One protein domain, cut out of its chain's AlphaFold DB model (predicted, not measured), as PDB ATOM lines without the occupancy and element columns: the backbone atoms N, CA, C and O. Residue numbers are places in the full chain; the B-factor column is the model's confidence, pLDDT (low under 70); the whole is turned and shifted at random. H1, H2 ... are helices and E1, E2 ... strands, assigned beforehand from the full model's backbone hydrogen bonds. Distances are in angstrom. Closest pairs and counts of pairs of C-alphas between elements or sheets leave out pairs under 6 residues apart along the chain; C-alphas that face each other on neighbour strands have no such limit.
ATOM      1  N   LYS A 206      82.764  61.939  64.179       85.12
ATOM      2  CA  LYS A 206      81.775  62.894  63.633       85.12
ATOM      3  C   LYS A 206      82.366  64.269  63.284       85.12
ATOM      4  O   LYS A 206      82.031  64.838  62.248       85.12
ATOM      5  N   ALA A 207      83.296  64.773  64.097       85.38
ATOM      6  CA  ALA A 207      83.985  66.040  63.839       85.38
ATOM      7  C   ALA A 207      84.862  66.004  62.572       85.38
ATOM      8  O   ALA A 207      84.950  67.001  61.850       85.38
ATOM      9  N   PHE A 208      85.484  64.859  62.276       86.75
ATOM     10  CA  PHE A 208      86.275  64.666  61.063       86.75
ATOM     11  C   PHE A 208      85.388  64.737  59.813       86.75
ATOM     12  O   PHE A 208      85.685  65.498  58.891       86.75
ATOM     13  N   VAL A 209      84.235  64.062  59.832       88.12
ATOM     14  CA  VAL A 209      83.247  64.127  58.739       88.12
ATOM     15  C   VAL A 209      82.717  65.545  58.534       88.12
ATOM     16  O   VAL A 209      82.649  66.018  57.400       88.12
ATOM     17  N   SER A 210      82.393  66.267  59.612       87.25
ATOM     18  CA  SER A 210      81.973  67.672  59.515       87.25
ATOM     19  C   SER A 210      83.043  68.554  58.866       87.25
ATOM     20  O   SER A 210      82.717  69.417  58.052       87.25
ATOM     21  N   ARG A 211      84.326  68.317  59.172       88.00
ATOM     22  CA  ARG A 211      85.446  69.040  58.558       88.00
ATOM     23  C   ARG A 211      85.587  68.738  57.065       88.00
ATOM     24  O   ARG A 211      85.874  69.661  56.307       88.00
ATOM     25  N   LEU A 212      85.405  67.485  56.641       87.94
ATOM     26  CA  LEU A 212      85.442  67.100  55.223       87.94
ATOM     27  C   LEU A 212      84.308  67.760  54.434       87.94
ATOM     28  O   LEU A 212      84.562  68.402  53.418       87.94
ATOM     29  N   ARG A 213      83.079  67.714  54.960       87.81
ATOM     30  CA  ARG A 213      81.931  68.399  54.347       87.81
ATOM     31  C   ARG A 213      82.151  69.909  54.244       87.81
ATOM     32  O   ARG A 213      81.888  70.495  53.202       87.81
ATOM     33  N   GLY A 214      82.723  70.532  55.277       87.62
ATOM     34  CA  GLY A 214      83.087  71.955  55.255       87.62
ATOM     35  C   GLY A 214      84.158  72.327  54.219       87.62
ATOM     36  O   GLY A 214      84.268  73.494  53.856       87.62
ATOM     37  N   LYS A 215      84.934  71.355  53.721       88.56
ATOM     38  CA  LYS A 215      85.902  71.530  52.626       88.56
ATOM     39  C   LYS A 215      85.309  71.260  51.235       88.56
ATOM     40  O   LYS A 215      86.035  71.392  50.256       88.56
ATOM     41  N   GLY A 216      84.027  70.902  51.146       85.69
ATOM     42  CA  GLY A 216      83.339  70.618  49.885       85.69
ATOM     43  C   GLY A 216      83.361  69.150  49.450       85.69
ATOM     44  O   GLY A 216      82.964  68.868  48.329       85.69
ATOM     45  N   PHE A 217      83.794  68.213  50.301       86.31
ATOM     46  CA  PHE A 217      83.713  66.780  49.991       86.31
ATOM     47  C   PHE A 217      82.315  66.225  50.283       86.31
ATOM     48  O   PHE A 217      81.718  66.548  51.317       86.31
ATOM     49  N   SER A 218      81.821  65.341  49.415       85.81
ATOM     50  CA  SER A 218      80.647  64.523  49.725       85.81
ATOM     51  C   SER A 218      81.077  63.332  50.573       85.81
ATOM     52  O   SER A 218      82.088  62.693  50.284       85.81
ATOM     53  N   VAL A 219      80.334  63.052  51.645       86.75
ATOM     54  CA  VAL A 219      80.654  61.968  52.583       86.75
ATOM     55  C   VAL A 219      79.412  61.131  52.845       86.75
ATOM     56  O   VAL A 219      78.439  61.631  53.429       86.75
ATOM     57  N   GLU A 220      79.487  59.860  52.468       86.69
ATOM     58  CA  GLU A 220      78.406  58.877  52.529       86.69
ATOM     59  C   GLU A 220      78.800  57.694  53.424       86.69
ATOM     60  O   GLU A 220      79.950  57.250  53.442       86.69
ATOM     61  N   LYS A 221      77.828  57.198  54.195       87.25
ATOM     62  CA  LYS A 221      77.953  55.955  54.959       87.25
ATOM     63  C   LYS A 221      77.456  54.810  54.087       87.25
ATOM     64  O   LYS A 221      76.310  54.853  53.647       87.25
ATOM     65  N   THR A 222      78.269  53.771  53.947       83.31
ATOM     66  CA  THR A 222      77.911  52.553  53.214       83.31
ATOM     67  C   THR A 222      78.175  51.328  54.082       83.31
ATOM     68  O   THR A 222      79.168  51.260  54.799       83.31
ATOM     69  N   THR A 223      77.269  50.354  54.054       78.06
ATOM     70  CA  THR A 223      77.427  49.062  54.748       78.06
ATOM     71  C   THR A 223      77.956  47.959  53.836       78.06
ATOM     72  O   THR A 223      78.401  46.926  54.322       78.06
ATOM     73  N   GLU A 224      77.909  48.172  52.525       76.81
ATOM     74  CA  GLU A 224      78.393  47.232  51.518       76.81
ATOM     75  C   GLU A 224      79.903  47.362  51.316       76.81
ATOM     76  O   GLU A 224      80.465  48.456  51.386       76.81
ATOM     77  N   VAL A 225      80.561  46.229  51.057       69.75
ATOM     78  CA  VAL A 225      81.971  46.229  50.665       69.75
ATOM     79  C   VAL A 225      82.070  46.921  49.305       69.75
ATOM     80  O   VAL A 225      81.381  46.495  48.373       69.75
ATOM     81  N   PRO A 226      82.901  47.964  49.161       66.50
ATOM     82  CA  PRO A 226      83.014  48.676  47.899       66.50
ATOM     83  C   PRO A 226      83.476  47.724  46.797       66.50
ATOM     84  O   PRO A 226      84.441  46.974  46.972       66.50
ATOM     85  N   SER A 227      82.781  47.721  45.658       61.66
ATOM     86  CA  SER A 227      83.240  46.969  44.491       61.66
ATOM     87  C   SER A 227      84.526  47.602  43.958       61.66
ATOM     88  O   SER A 227      84.620  48.822  43.916       61.66
ATOM     89  N   ALA A 228      85.485  46.809  43.481       54.44
ATOM     90  CA  ALA A 228      86.778  47.294  42.974       54.44
ATOM     91  C   ALA A 228      86.703  48.243  41.745       54.44
ATOM     92  O   ALA A 228      87.740  48.639  41.226       54.44
ATOM     93  N   ALA A 229      85.502  48.582  41.266       50.78
ATOM     94  CA  ALA A 229      85.234  49.459  40.126       50.78
ATOM     95  C   ALA A 229      84.759  50.868  40.545       50.78
ATOM     96  O   ALA A 229      83.960  51.483  39.839       50.78
ATOM     97  N   GLU A 230      85.186  51.364  41.707       57.06
ATOM     98  CA  GLU A 230      84.929  52.751  42.105       57.06
ATOM     99  C   GLU A 230      85.896  53.711  41.399       57.06
ATOM    100  O   GLU A 230      87.046  53.361  41.139       57.06
ATOM    101  N   ASP A 231      85.395  54.900  41.045       57.84
ATOM    102  CA  ASP A 231      86.164  55.982  40.419       57.84
ATOM    103  C   ASP A 231      87.493  56.188  41.169       57.84
ATOM    104  O   ASP A 231      87.489  56.271  42.395       57.84
ATOM    105  N   GLU A 232      88.624  56.345  40.466       57.47
ATOM    106  CA  GLU A 232      89.961  56.550  41.079       57.47
ATOM    107  C   GLU A 232      90.033  57.761  42.042       57.47
ATOM    108  O   GLU A 232      91.033  57.957  42.731       57.47
ATOM    109  N   ARG A 233      88.985  58.593  42.077       65.06
ATOM    110  CA  ARG A 233      88.849  59.780  42.932       65.06
ATOM    111  C   ARG A 233      88.032  59.556  44.209       65.06
ATOM    112  O   ARG A 233      87.964  60.473  45.025       65.06
ATOM    113  N   ASP A 234      87.430  58.383  44.385       74.81
ATOM    114  CA  ASP A 234      86.664  58.044  45.580       74.81
ATOM    115  C   ASP A 234      87.583  57.381  46.619       74.81
ATOM    116  O   ASP A 234      88.137  56.306  46.394       74.81
ATOM    117  N   GLU A 235      87.738  58.001  47.791       80.88
ATOM    118  CA  GLU A 235      88.418  57.365  48.924       80.88
ATOM    119  C   GLU A 235      87.399  56.600  49.770       80.88
ATOM    120  O   GLU A 235      86.423  57.182  50.259       80.88
ATOM    121  N   VAL A 236      87.642  55.304  49.994       84.56
ATOM    122  CA  VAL A 236      86.819  54.496  50.898       84.56
ATOM    123  C   VAL A 236      87.617  53.957  52.073       84.56
ATOM    124  O   VAL A 236      88.623  53.268  51.919       84.56
ATOM    125  N   LEU A 237      87.128  54.259  53.273       84.75
ATOM    126  CA  LEU A 237      87.764  53.906  54.536       84.75
ATOM    127  C   LEU A 237      86.888  52.922  55.310       84.75
ATOM    128  O   LEU A 237      85.724  53.206  55.601       84.75
ATOM    129  N   ALA A 238      87.453  51.775  55.684       85.75
ATOM    130  CA  ALA A 238      86.791  50.839  56.584       85.75
ATOM    131  C   ALA A 238      86.685  51.445  57.992       85.75
ATOM    132  O   ALA A 238      87.670  51.909  58.566       85.75
ATOM    133  N   CYS A 239      85.480  51.435  58.549       85.81
ATOM    134  CA  CYS A 239      85.188  51.930  59.886       85.81
ATOM    135  C   CYS A 239      85.241  50.744  60.847       85.81
ATOM    136  O   CYS A 239      84.352  49.895  60.813       85.81
ATOM    137  N   VAL A 240      86.278  50.673  61.679       85.94
ATOM    138  CA  VAL A 240      86.511  49.533  62.576       85.94
ATOM    139  C   VAL A 240      86.310  49.956  64.027       85.94
ATOM    140  O   VAL A 240      86.782  51.014  64.440       85.94
ATOM    141  N   TRP A 241      85.620  49.122  64.799       86.00
ATOM    142  CA  TRP A 241      85.503  49.252  66.247       86.00
ATOM    143  C   TRP A 241      85.658  47.882  66.889       86.00
ATOM    144  O   TRP A 241      84.945  46.957  66.508       86.00
ATOM    145  N   ASP A 242      86.564  47.767  67.859       84.75
ATOM    146  CA  ASP A 242      86.840  46.506  68.563       84.75
ATOM    147  C   ASP A 242      87.038  45.333  67.581       84.75
ATOM    148  O   ASP A 242      86.305  44.348  67.600       84.75
ATOM    149  N   ASP A 243      87.941  45.529  66.613       85.25
ATOM    150  CA  ASP A 243      88.270  44.612  65.506       85.25
ATOM    151  C   ASP A 243      87.117  44.225  64.556       85.25
ATOM    152  O   ASP A 243      87.311  43.458  63.611       85.25
ATOM    153  N   ASN A 244      85.929  44.810  64.725       85.12
ATOM    154  CA  ASN A 244      84.775  44.583  63.864       85.12
ATOM    155  C   ASN A 244      84.601  45.718  62.851       85.12
ATOM    156  O   ASN A 244      84.580  46.898  63.206       85.12
ATOM    157  N   ILE A 245      84.413  45.364  61.576       86.69
ATOM    158  CA  ILE A 245      84.063  46.328  60.526       86.69
ATOM    159  C   ILE A 245      82.589  46.713  60.693       86.69
ATOM    160  O   ILE A 245      81.693  45.899  60.485       86.69
ATOM    161  N   LEU A 246      82.335  47.972  61.045       85.62
ATOM    162  CA  LEU A 246      80.992  48.543  61.206       85.62
ATOM    163  C   LEU A 246      80.399  49.081  59.895       85.62
ATOM    164  O   LEU A 246      79.241  49.498  59.859       85.62
ATOM    165  N   GLY A 247      81.211  49.146  58.841       87.19
ATOM    166  CA  GLY A 247      80.862  49.679  57.530       87.19
ATOM    167  C   GLY A 247      82.009  50.492  56.942       87.19
ATOM    168  O   GLY A 247      83.158  50.380  57.371       87.19
ATOM    169  N   TYR A 248      81.681  51.336  55.975       88.12
ATOM    170  CA  TYR A 248      82.634  52.105  55.192       88.12
ATOM    171  C   TYR A 248      82.217  53.573  55.115       88.12
ATOM    172  O   TYR A 248      81.029  53.910  55.040       88.12
ATOM    173  N   LEU A 249      83.215  54.449  55.140       88.62
ATOM    174  CA  LEU A 249      83.072  55.867  54.862       88.62
ATOM    175  C   LEU A 249      83.545  56.113  53.435       88.62
ATOM    176  O   LEU A 249      84.728  55.936  53.153       88.62
ATOM    177  N   LYS A 250      82.636  56.540  52.564       87.62
ATOM    178  CA  LYS A 250      82.963  56.931  51.196       87.62
ATOM    179  C   LYS A 250      83.086  58.444  51.108       87.62
ATOM    180  O   LYS A 250      82.156  59.162  51.485       87.62
ATOM    181  N   VAL A 251      84.226  58.923  50.624       87.12
ATOM    182  CA  VAL A 251      84.534  60.342  50.444       87.12
ATOM    183  C   VAL A 251      84.726  60.608  48.956       87.12
ATOM    184  O   VAL A 251      85.614  60.032  48.337       87.12
ATOM    185  N   LYS A 252      83.889  61.481  48.391       85.25
ATOM    186  CA  LYS A 252      83.936  61.882  46.979       85.25
ATOM    187  C   LYS A 252      84.337  63.347  46.870       85.25
ATOM    188  O   LYS A 252      83.877  64.181  47.663       85.25
ATOM    189  N   ASP A 253      85.158  63.670  45.881       77.69
ATOM    190  CA  ASP A 253      85.539  65.053  45.599       77.69
ATOM    191  C   ASP A 253      84.324  65.808  45.029       77.69
ATOM    192  O   ASP A 253      83.800  65.462  43.974       77.69
ATOM    193  N   GLY A 254      83.819  66.817  45.744       63.22
ATOM    194  CA  GLY A 254      82.571  67.513  45.389       63.22
ATOM    195  C   GLY A 254      82.716  68.555  44.279       63.22
ATOM    196  O   GLY A 254      81.833  69.394  44.104       63.22
TER     197      GLY A 254
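What this domain is: This is residues 206 to 254 of the 257 residues of an uncharacterized protein of Aminivibrio pyruvatiphilus (UniProt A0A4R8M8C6). A narrow, twisted sheet of three strands, with the hairpin of E2 and E3 as its larger part and E1 along the other side of E3, has one short helix, H1, over the E1 side of one face. On the other side of the sheet from H1, the long link of residues 223 to 234 arches out as a wide loop between E1 and E2. The printed part has 49 residues, with one named helix and three named strands in the order H1, E1, E2, E3; the sheet's order is E1, E3, E2, antiparallel throughout, and the class is mixed, helices and strands. The whole is only just compact, close to loose, with a radius of gyration of the C-alphas of 11.3 A, and its outline is flat, spanning 30 by 28 by 12 A.

How they stand to each other: The inner strand of the sheet is E3, residues 244 to 252. One edge strand is E2, residues 235 to 241, antiparallel to E3 at 156 degrees between their directions. E2 and E3 form a hairpin with a tight link, and N 237 and O 249 are within hydrogen-bond range at 2.9 A, as are N 246 and O 239 at 2.8 A. The other edge strand is E1, residues 218 to 222, antiparallel to E3 at 153 degrees, with N 220 and O 250 within hydrogen-bond range at 2.9 A and N 248 and O 222 at 2.8 A. E1 and E2 are apart. The sheet is only just strongly twisted, with C-alphas up to 4.5 A off its best plane. H1, residues 206 to 214, is on the sheet and over E1, at a height over the sheet of 9.7 A. On the local plane, fitted to only just enough C-alphas of the sheet, 6, H1 runs along the strands, at 3 degrees to E1. Their closest C-alphas are those of Arg 213 and Val 219, 6.8 A apart. H1 and E3 are near each other, with 5 pairs of C-alphas within 10 A. In H1 every O i to N i+4 pair is within hydrogen-bond range.

Where its parts are: E3 is the longest strand, 24.2 A from C-alpha 244 at (84.775, 44.583, 63.864) to C-alpha 252 at (83.936, 61.882, 46.979). E2 measures 19.3 A, E1 12.8 A and H1 12.4 A from first to last C-alpha. H1 begins with C-alpha 206 at (81.775, 62.894, 63.633).

The domain as a whole: The two C-alphas farthest apart, those of Asp 242 and Gly 254, are 31.6 A apart. The printed part has no cut. The link from E1 to E2 is long, with 12 residues, and those from H1 to E1 and from E2 to E3 are tight. The mean pLDDT of the printed part is 80.2, and the model's confidence is low, under 70, at residues 225 to 233 and residue 254.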